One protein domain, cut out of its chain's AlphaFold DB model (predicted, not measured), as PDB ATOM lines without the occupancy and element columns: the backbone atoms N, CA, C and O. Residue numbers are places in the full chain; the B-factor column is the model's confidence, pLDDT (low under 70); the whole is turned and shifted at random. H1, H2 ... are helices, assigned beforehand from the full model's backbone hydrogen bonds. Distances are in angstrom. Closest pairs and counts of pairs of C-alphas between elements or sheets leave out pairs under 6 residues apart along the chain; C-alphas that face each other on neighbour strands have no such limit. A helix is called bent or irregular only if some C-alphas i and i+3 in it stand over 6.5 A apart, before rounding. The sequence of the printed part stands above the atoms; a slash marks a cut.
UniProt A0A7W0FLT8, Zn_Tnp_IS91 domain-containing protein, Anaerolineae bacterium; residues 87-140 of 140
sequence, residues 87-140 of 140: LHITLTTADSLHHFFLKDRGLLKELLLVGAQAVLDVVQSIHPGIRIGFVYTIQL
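AT A GLANCE: This is residues 87 to 140 of the 140 residues of the protein "Zn_Tnp_IS91 domain-containing protein" of Anaerolineae bacterium (UniProt A0A7W0FLT8). One long helix, H2, makes the length of a rod, with the short helix H1 meeting its first end at a corner. Beyond the far end of H2, residues 127 to 140, a long stretch with no named element, fold back toward the end of H2 where H1 sits, while residues 87 to 94, also without a named element, lead into H1. The printed part has 54 residues with two named helices, H1 then H2, and no named strand; the class is all helix. It is loose, with a radius of gyration of the C-alphas of 13.1 A, and spans 40 by 19 by 16 A.

IN THESE COORDINATES: H2, residues 107 to 126, measures 28.9 A from C-alpha 107 at (41.481, 15.160, 25.720) to C-alpha 126 at (58.363, 31.741, 42.369). H1, residues 95 to 103, begins at C-alpha 95 (41.976, 27.340, 17.550) and measures 14.0 A. H1 is irregular: C-alphas 96 and 99 are 7.0 A apart.

HOW THE PARTS SIT: H2 and H1 only just touch, only at the corner by their tight link, with 3 pairs of C-alphas within 8 A; H2 takes part with residues 107 to 108 alone. Their closest C-alphas, of Phe 101 and Leu 107, are 5.9 A apart. They run opposite ways at a steep tilt of 46 degrees. In H2 every O i to N i+4 pair is within hydrogen-bond range; in H1 2 of 5 are, beside 5 of 6 O i to N i+3 pairs.

THE WHOLE: The C-alphas farthest apart, of Lys 103 and Gly 129, are 40.3 A apart. Residues 125 to 130 stand free. The printed part has no cut. Its mean pLDDT is 87.6, and residues 139 to 140 are under 70.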
ATOM      1  N   LEU A  87      41.900  33.431  43.251       88.12
ATOM      2  CA  LEU A  87      42.295  33.811  41.902       88.12
ATOM      3  C   LEU A  87      41.545  32.943  40.890       88.12
ATOM      4  O   LEU A  87      41.677  31.721  40.897       88.12
ATOM      5  N   HIS A  88      40.782  33.577  40.001       89.75
ATOM      6  CA  HIS A  88      40.164  32.888  38.874       89.75
ATOM      7  C   HIS A  88      41.106  32.913  37.668       89.75
ATOM      8  O   HIS A  88      41.496  33.985  37.207       89.75
ATOM      9  N   ILE A  89      41.460  31.734  37.154       88.75
ATOM     10  CA  ILE A  89      42.321  31.578  35.979       88.75
ATOM     11  C   ILE A  89      41.529  30.850  34.898       88.75
ATOM     12  O   ILE A  89      41.051  29.737  35.113       88.75
ATOM     13  N   THR A  90      41.427  31.463  33.721       88.94
ATOM     14  CA  THR A  90      40.832  30.840  32.537       88.94
ATOM     15  C   THR A  90      41.941  30.475  31.558       88.94
ATOM     16  O   THR A  90      42.600  31.354  31.006       88.94
ATOM     17  N   LEU A  91      42.149  29.176  31.337       85.38
ATOM     18  CA  LEU A  91      43.066  28.678  30.314       85.38
ATOM     19  C   LEU A  91      42.284  28.439  29.023       85.38
ATOM     20  O   LEU A  91      41.338  27.652  28.998       85.38
ATOM     21  N   THR A  92      42.668  29.130  27.956       86.62
ATOM     22  CA  THR A  92      42.041  28.998  26.639       86.62
ATOM     23  C   THR A  92      42.863  28.084  25.738       86.62
ATOM     24  O   THR A  92      44.078  27.952  25.883       86.62
ATOM     25  N   THR A  93      42.189  27.415  24.803       87.31
ATOM     26  CA  THR A  93      42.843  26.568  23.802       87.31
ATOM     27  C   THR A  93      43.016  27.334  22.505       87.31
ATOM     28  O   THR A  93      42.101  28.029  22.067       87.31
ATOM     29  N   ALA A  94      44.178  27.181  21.874       89.19
ATOM     30  CA  ALA A  94      44.397  27.705  20.534       89.19
ATOM     31  C   ALA A  94      43.444  27.035  19.528       89.19
ATOM     32  O   ALA A  94      43.225  25.824  19.600       89.19
ATOM     33  N   ASP A  95      42.943  27.806  18.559       90.44
ATOM     34  CA  ASP A  95      41.976  27.340  17.550       90.44
ATOM     35  C   ASP A  95      42.466  26.119  16.763       90.44
ATOM     36  O   ASP A  95      41.702  25.206  16.449       90.44
ATOM     37  N   SER A  96      43.776  26.045  16.511       91.75
ATOM     38  CA  SER A  96      44.414  24.907  15.841       91.75
ATOM     39  C   SER A  96      44.247  23.579  16.589       91.75
ATOM     40  O   SER A  96      44.333  22.517  15.974       91.75
ATOM     41  N   LEU A  97      43.981  23.617  17.900       89.50
ATOM     42  CA  LEU A  97      43.789  22.431  18.729       89.50
ATOM     43  C   LEU A  97      42.326  21.971  18.800       89.50
ATOM     44  O   LEU A  97      42.065  20.836  19.203       89.50
ATOM     45  N   HIS A  98      41.362  22.800  18.385       88.12
ATOM     46  CA  HIS A  98      39.932  22.509  18.558       88.12
ATOM     47  C   HIS A  98      39.508  21.214  17.865       88.12
ATOM     48  O   HIS A  98      38.751  20.434  18.441       88.12
ATOM     49  N   HIS A  99      40.038  20.927  16.671       89.19
ATOM     50  CA  HIS A  99      39.691  19.709  15.932       89.19
ATOM     51  C   HIS A  99      40.052  18.421  16.693       89.19
ATOM     52  O   HIS A  99      39.315  17.437  16.612       89.19
ATOM     53  N   PHE A 100      41.132  18.427  17.482       89.88
ATOM     54  CA  PHE A 100      41.507  17.274  18.304       89.88
ATOM     55  C   PHE A 100      40.481  17.030  19.413       89.88
ATOM     56  O   PHE A 100      40.028  15.900  19.577       89.88
ATOM     57  N   PHE A 101      40.040  18.086  20.100       88.31
ATOM     58  CA  PHE A 101      39.017  17.986  21.148       88.31
ATOM     59  C   PHE A 101      37.632  17.633  20.600       88.31
ATOM     60  O   PHE A 101      36.843  16.989  21.288       88.31
ATOM     61  N   LEU A 102      37.310  18.051  19.372       84.50
ATOM     62  CA  LEU A 102      36.071  17.649  18.704       84.50
ATOM     63  C   LEU A 102      36.058  16.146  18.407       84.50
ATOM     64  O   LEU A 102      35.019  15.511  18.575       84.50
ATOM     65  N   LYS A 103      37.200  15.595  17.979       87.62
ATOM     66  CA  LYS A 103      37.357  14.171  17.668       87.62
ATOM     67  C   LYS A 103      37.405  13.303  18.925       87.62
ATOM     68  O   LYS A 103      36.816  12.228  18.933       87.62
ATOM     69  N   ASP A 104      38.090  13.767  19.966       88.19
ATOM     70  CA  ASP A 104      38.181  13.088  21.255       88.19
ATOM     71  C   ASP A 104      37.963  14.082  22.403       88.19
ATOM     72  O   ASP A 104      38.842  14.859  22.786       88.19
ATOM     73  N   ARG A 105      36.760  14.031  22.981       83.94
ATOM     74  CA  ARG A 105      36.364  14.884  24.109       83.94
ATOM     75  C   ARG A 105      37.117  14.543  25.397       83.94
ATOM     76  O   ARG A 105      37.194  15.401  26.274       83.94
ATOM     77  N   GLY A 106      37.683  13.340  25.517       88.31
ATOM     78  CA  GLY A 106      38.492  12.929  26.666       88.31
ATOM     79  C   GLY A 106      39.750  13.781  26.829       88.31
ATOM     80  O   GLY A 106      40.150  14.078  27.955       88.31
ATOM     81  N   LEU A 107      40.301  14.290  25.722       90.25
ATOM     82  CA  LEU A 107      41.481  15.160  25.720       90.25
ATOM     83  C   LEU A 107      41.273  16.479  26.479       90.25
ATOM     84  O   LEU A 107      42.243  17.071  26.945       90.25
ATOM     85  N   LEU A 108      40.030  16.940  26.646       89.81
ATOM     86  CA  LEU A 108      39.739  18.144  27.433       89.81
ATOM     87  C   LEU A 108      40.070  17.944  28.916       89.81
ATOM     88  O   LEU A 108      40.524  18.880  29.573       89.81
ATOM     89  N   LYS A 109      39.889  16.722  29.434       89.62
ATOM     90  CA  LYS A 109      40.288  16.362  30.798       89.62
ATOM     91  C   LYS A 109      41.804  16.423  30.954       89.62
ATOM     92  O   LYS A 109      42.289  17.033  31.901       89.62
ATOM     93  N   GLU A 110      42.532  15.832  30.011       91.19
ATOM     94  CA  GLU A 110      43.997  15.815  30.032       91.19
ATOM     95  C   GLU A 110      44.577  17.228  29.931       91.19
ATOM     96  O   GLU A 110      45.441  17.602  30.722       91.19
ATOM     97  N   LEU A 111      44.034  18.055  29.034       90.81
ATOM     98  CA  LEU A 111      44.404  19.463  28.922       90.81
ATOM     99  C   LEU A 111      44.260  20.199  30.258       90.81
ATOM    100  O   LEU A 111      45.149  20.955  30.641       90.81
ATOM    101  N   LEU A 112      43.143  19.998  30.960       89.62
ATOM    102  CA  LEU A 112      42.892  20.661  32.234       89.62
ATOM    103  C   LEU A 112      43.899  20.236  33.307       89.62
ATOM    104  O   LEU A 112      44.397  21.087  34.039       89.62
ATOM    105  N   LEU A 113      44.209  18.938  33.390       90.50
ATOM    106  CA  LEU A 113      45.179  18.411  34.350       90.50
ATOM    107  C   LEU A 113      46.580  18.970  34.085       90.50
ATOM    108  O   LEU A 113      47.236  19.442  35.011       90.50
ATOM    109  N   VAL A 114      47.003  18.987  32.819       92.12
ATOM    110  CA  VAL A 114      48.289  19.572  32.414       92.12
ATOM    111  C   VAL A 114      48.313  21.076  32.678       92.12
ATOM    112  O   VAL A 114      49.296  21.591  33.202       92.12
ATOM    113  N   GLY A 115      47.225  21.786  32.373       91.44
ATOM    114  CA  GLY A 115      47.093  23.214  32.649       91.44
ATOM    115  C   GLY A 115      47.194  23.532  34.142       91.44
ATOM    116  O   GLY A 115      47.941  24.428  34.528       91.44
ATOM    117  N   ALA A 116      46.502  22.770  34.993       91.25
ATOM    118  CA  ALA A 116      46.584  22.914  36.444       91.25
ATOM    119  C   ALA A 116      48.005  22.642  36.965       91.25
ATOM    120  O   ALA A 116      48.510  23.406  37.788       91.25
ATOM    121  N   GLN A 117      48.669  21.602  36.447       91.62
ATOM    122  CA  GLN A 117      50.052  21.287  36.809       91.62
ATOM    123  C   GLN A 117      51.023  22.397  36.392       91.62
ATOM    124  O   GLN A 117      51.854  22.809  37.192       91.62
ATOM    125  N   ALA A 118      50.876  22.953  35.188       92.75
ATOM    126  CA  ALA A 118      51.723  24.049  34.726       92.75
ATOM    127  C   ALA A 118      51.607  25.289  35.630       92.75
ATOM    128  O   ALA A 118      52.612  25.928  35.942       92.75
ATOM    129  N   VAL A 119      50.395  25.621  36.092       91.69
ATOM    130  CA  VAL A 119      50.205  26.724  37.048       91.69
ATOM    131  C   VAL A 119      50.854  26.394  38.398       91.69
ATOM    132  O   VAL A 119      51.520  27.257  38.970       91.69
ATOM    133  N   LEU A 120      50.703  25.161  38.897       89.81
ATOM    134  CA  LEU A 120      51.356  24.701  40.130       89.81
ATOM    135  C   LEU A 120      52.877  24.864  40.065       89.81
ATOM    136  O   LEU A 120      53.461  25.443  40.980       89.81
ATOM    137  N   ASP A 121      53.498  24.401  38.981       92.00
ATOM    138  CA  ASP A 121      54.950  24.436  38.796       92.00
ATOM    139  C   ASP A 121      55.476  25.879  38.803       92.00
ATOM    140  O   ASP A 121      56.452  26.198  39.488       92.00
ATOM    141  N   VAL A 122      54.785  26.784  38.099       92.25
ATOM    142  CA  VAL A 122      55.131  28.211  38.080       92.25
ATOM    143  C   VAL A 122      55.029  28.813  39.481       92.25
ATOM    144  O   VAL A 122      55.988  29.437  39.939       92.25
ATOM    145  N   VAL A 123      53.920  28.604  40.198       90.88
ATOM    146  CA  VAL A 123      53.752  29.188  41.539       90.88
ATOM    147  C   VAL A 123      54.791  28.644  42.517       90.88
ATOM    148  O   VAL A 123      55.369  29.419  43.278       90.88
ATOM    149  N   GLN A 124      55.082  27.344  42.477       90.38
ATOM    150  CA  GLN A 124      56.089  26.733  43.346       90.38
ATOM    151  C   GLN A 124      57.500  27.260  43.062       90.38
ATOM    152  O   GLN A 124      58.265  27.463  44.004       90.38
ATOM    153  N   SER A 125      57.837  27.526  41.795       93.00
ATOM    154  CA  SER A 125      59.144  28.085  41.429       93.00
ATOM    155  C   SER A 125      59.353  29.515  41.943       93.00
ATOM    156  O   SER A 125      60.448  29.857  42.384       93.00
ATOM    157  N   ILE A 126      58.303  30.343  41.924       93.44
ATOM    158  CA  ILE A 126      58.363  31.741  42.369       93.44
ATOM    159  C   ILE A 126      58.235  31.825  43.901       93.44
ATOM    160  O   ILE A 126      58.855  32.679  44.540       93.44
ATOM    161  N   HIS A 127      57.446  30.934  44.508       91.25
ATOM    162  CA  HIS A 127      57.131  30.933  45.938       91.25
ATOM    163  C   HIS A 127      57.301  29.540  46.578       91.25
ATOM    164  O   HIS A 127      56.311  28.883  46.929       91.25
ATOM    165  N   PRO A 128      58.553  29.088  46.790       84.00
ATOM    166  CA  PRO A 128      58.854  27.788  47.385       84.00
ATOM    167  C   PRO A 128      58.463  27.775  48.871       84.00
ATOM    168  O   PRO A 128      59.209  28.214  49.740       84.00
ATOM    169  N   GLY A 129      57.252  27.303  49.169       85.44
ATOM    170  CA  GLY A 129      56.717  27.220  50.534       85.44
ATOM    171  C   GLY A 129      55.211  27.449  50.634       85.44
ATOM    172  O   GLY A 129      54.601  27.077  51.636       85.44
ATOM    173  N   ILE A 130      54.591  28.009  49.593       85.88
ATOM    174  CA  ILE A 130      53.139  28.180  49.546       85.88
ATOM    175  C   ILE A 130      52.488  26.865  49.106       85.88
ATOM    176  O   ILE A 130      52.823  26.301  48.065       85.88
ATOM    177  N   ARG A 131      51.523  26.384  49.896       79.19
ATOM    178  CA  ARG A 131      50.616  25.301  49.499       79.19
ATOM    179  C   ARG A 131      49.341  25.915  48.940       79.19
ATOM    180  O   ARG A 131      48.620  26.590  49.669       79.19
ATOM    181  N   ILE A 132      49.079  25.673  47.662       83.75
ATOM    182  CA  ILE A 132      47.873  26.134  46.972       83.75
ATOM    183  C   ILE A 132      46.963  24.952  46.649       83.75
ATOM    184  O   ILE A 132      47.433  23.881  46.266       83.75
ATOM    185  N   GLY A 133      45.659  25.153  46.823       82.50
ATOM    186  CA  GLY A 133      44.623  24.240  46.351       82.50
ATOM    187  C   GLY A 133      44.062  24.722  45.016       82.50
ATOM    188  O   GLY A 133      43.993  25.926  44.775       82.50
ATOM    189  N   PHE A 134      43.647  23.788  44.162       86.00
ATOM    190  CA  PHE A 134      42.977  24.094  42.900       86.00
ATOM    191  C   PHE A 134      41.575  23.505  42.879       86.00
ATOM    192  O   PHE A 134      41.386  22.322  43.146       86.00
ATOM    193  N   VAL A 135      40.617  24.332  42.471       86.31
ATOM    194  CA  VAL A 135      39.316  23.884  41.981       86.31
ATOM    195  C   VAL A 135      39.287  24.206  40.498       86.31
ATOM    196  O   VAL A 135      39.402  25.365  40.104       86.31
ATOM    197  N   TYR A 136      39.175  23.176  39.672       87.44
ATOM    198  CA  TYR A 136      39.154  23.315  38.224       87.44
ATOM    199  C   TYR A 136      37.844  22.775  37.661       87.44
ATOM    200  O   TYR A 136      37.285  21.792  38.145       87.44
ATOM    201  N   THR A 137      37.343  23.431  36.622       84.81
ATOM    202  CA  THR A 137      36.142  23.005  35.905       84.81
ATOM    203  C   THR A 137      36.398  23.121  34.410       84.81
ATOM    204  O   THR A 137      37.131  24.003  33.967       84.81
ATOM    205  N   ILE A 138      35.819  22.207  33.632       81.75
ATOM    206  CA  ILE A 138      35.799  22.307  32.172       81.75
ATOM    207  C   ILE A 138      34.406  22.755  31.781       81.75
ATOM    208  O   ILE A 138      33.417  22.099  32.115       81.75
ATOM    209  N   GLN A 139      34.343  23.850  31.038       66.31
ATOM    210  CA  GLN A 139      33.117  24.276  30.395       66.31
ATOM    211  C   GLN A 139      33.081  23.663  28.991       66.31
ATOM    212  O   GLN A 139      33.856  24.055  28.122       66.31
ATOM    213  N   LEU A 140      32.238  22.638  28.826       59.62
ATOM    214  CA  LEU A 140      31.936  21.982  27.546       59.62
ATOM    215  C   LEU A 140      30.823  22.708  26.797       59.62
ATOM    216  O   LEU A 140      29.810  23.031  27.465       59.62
TER     217      LEU A 140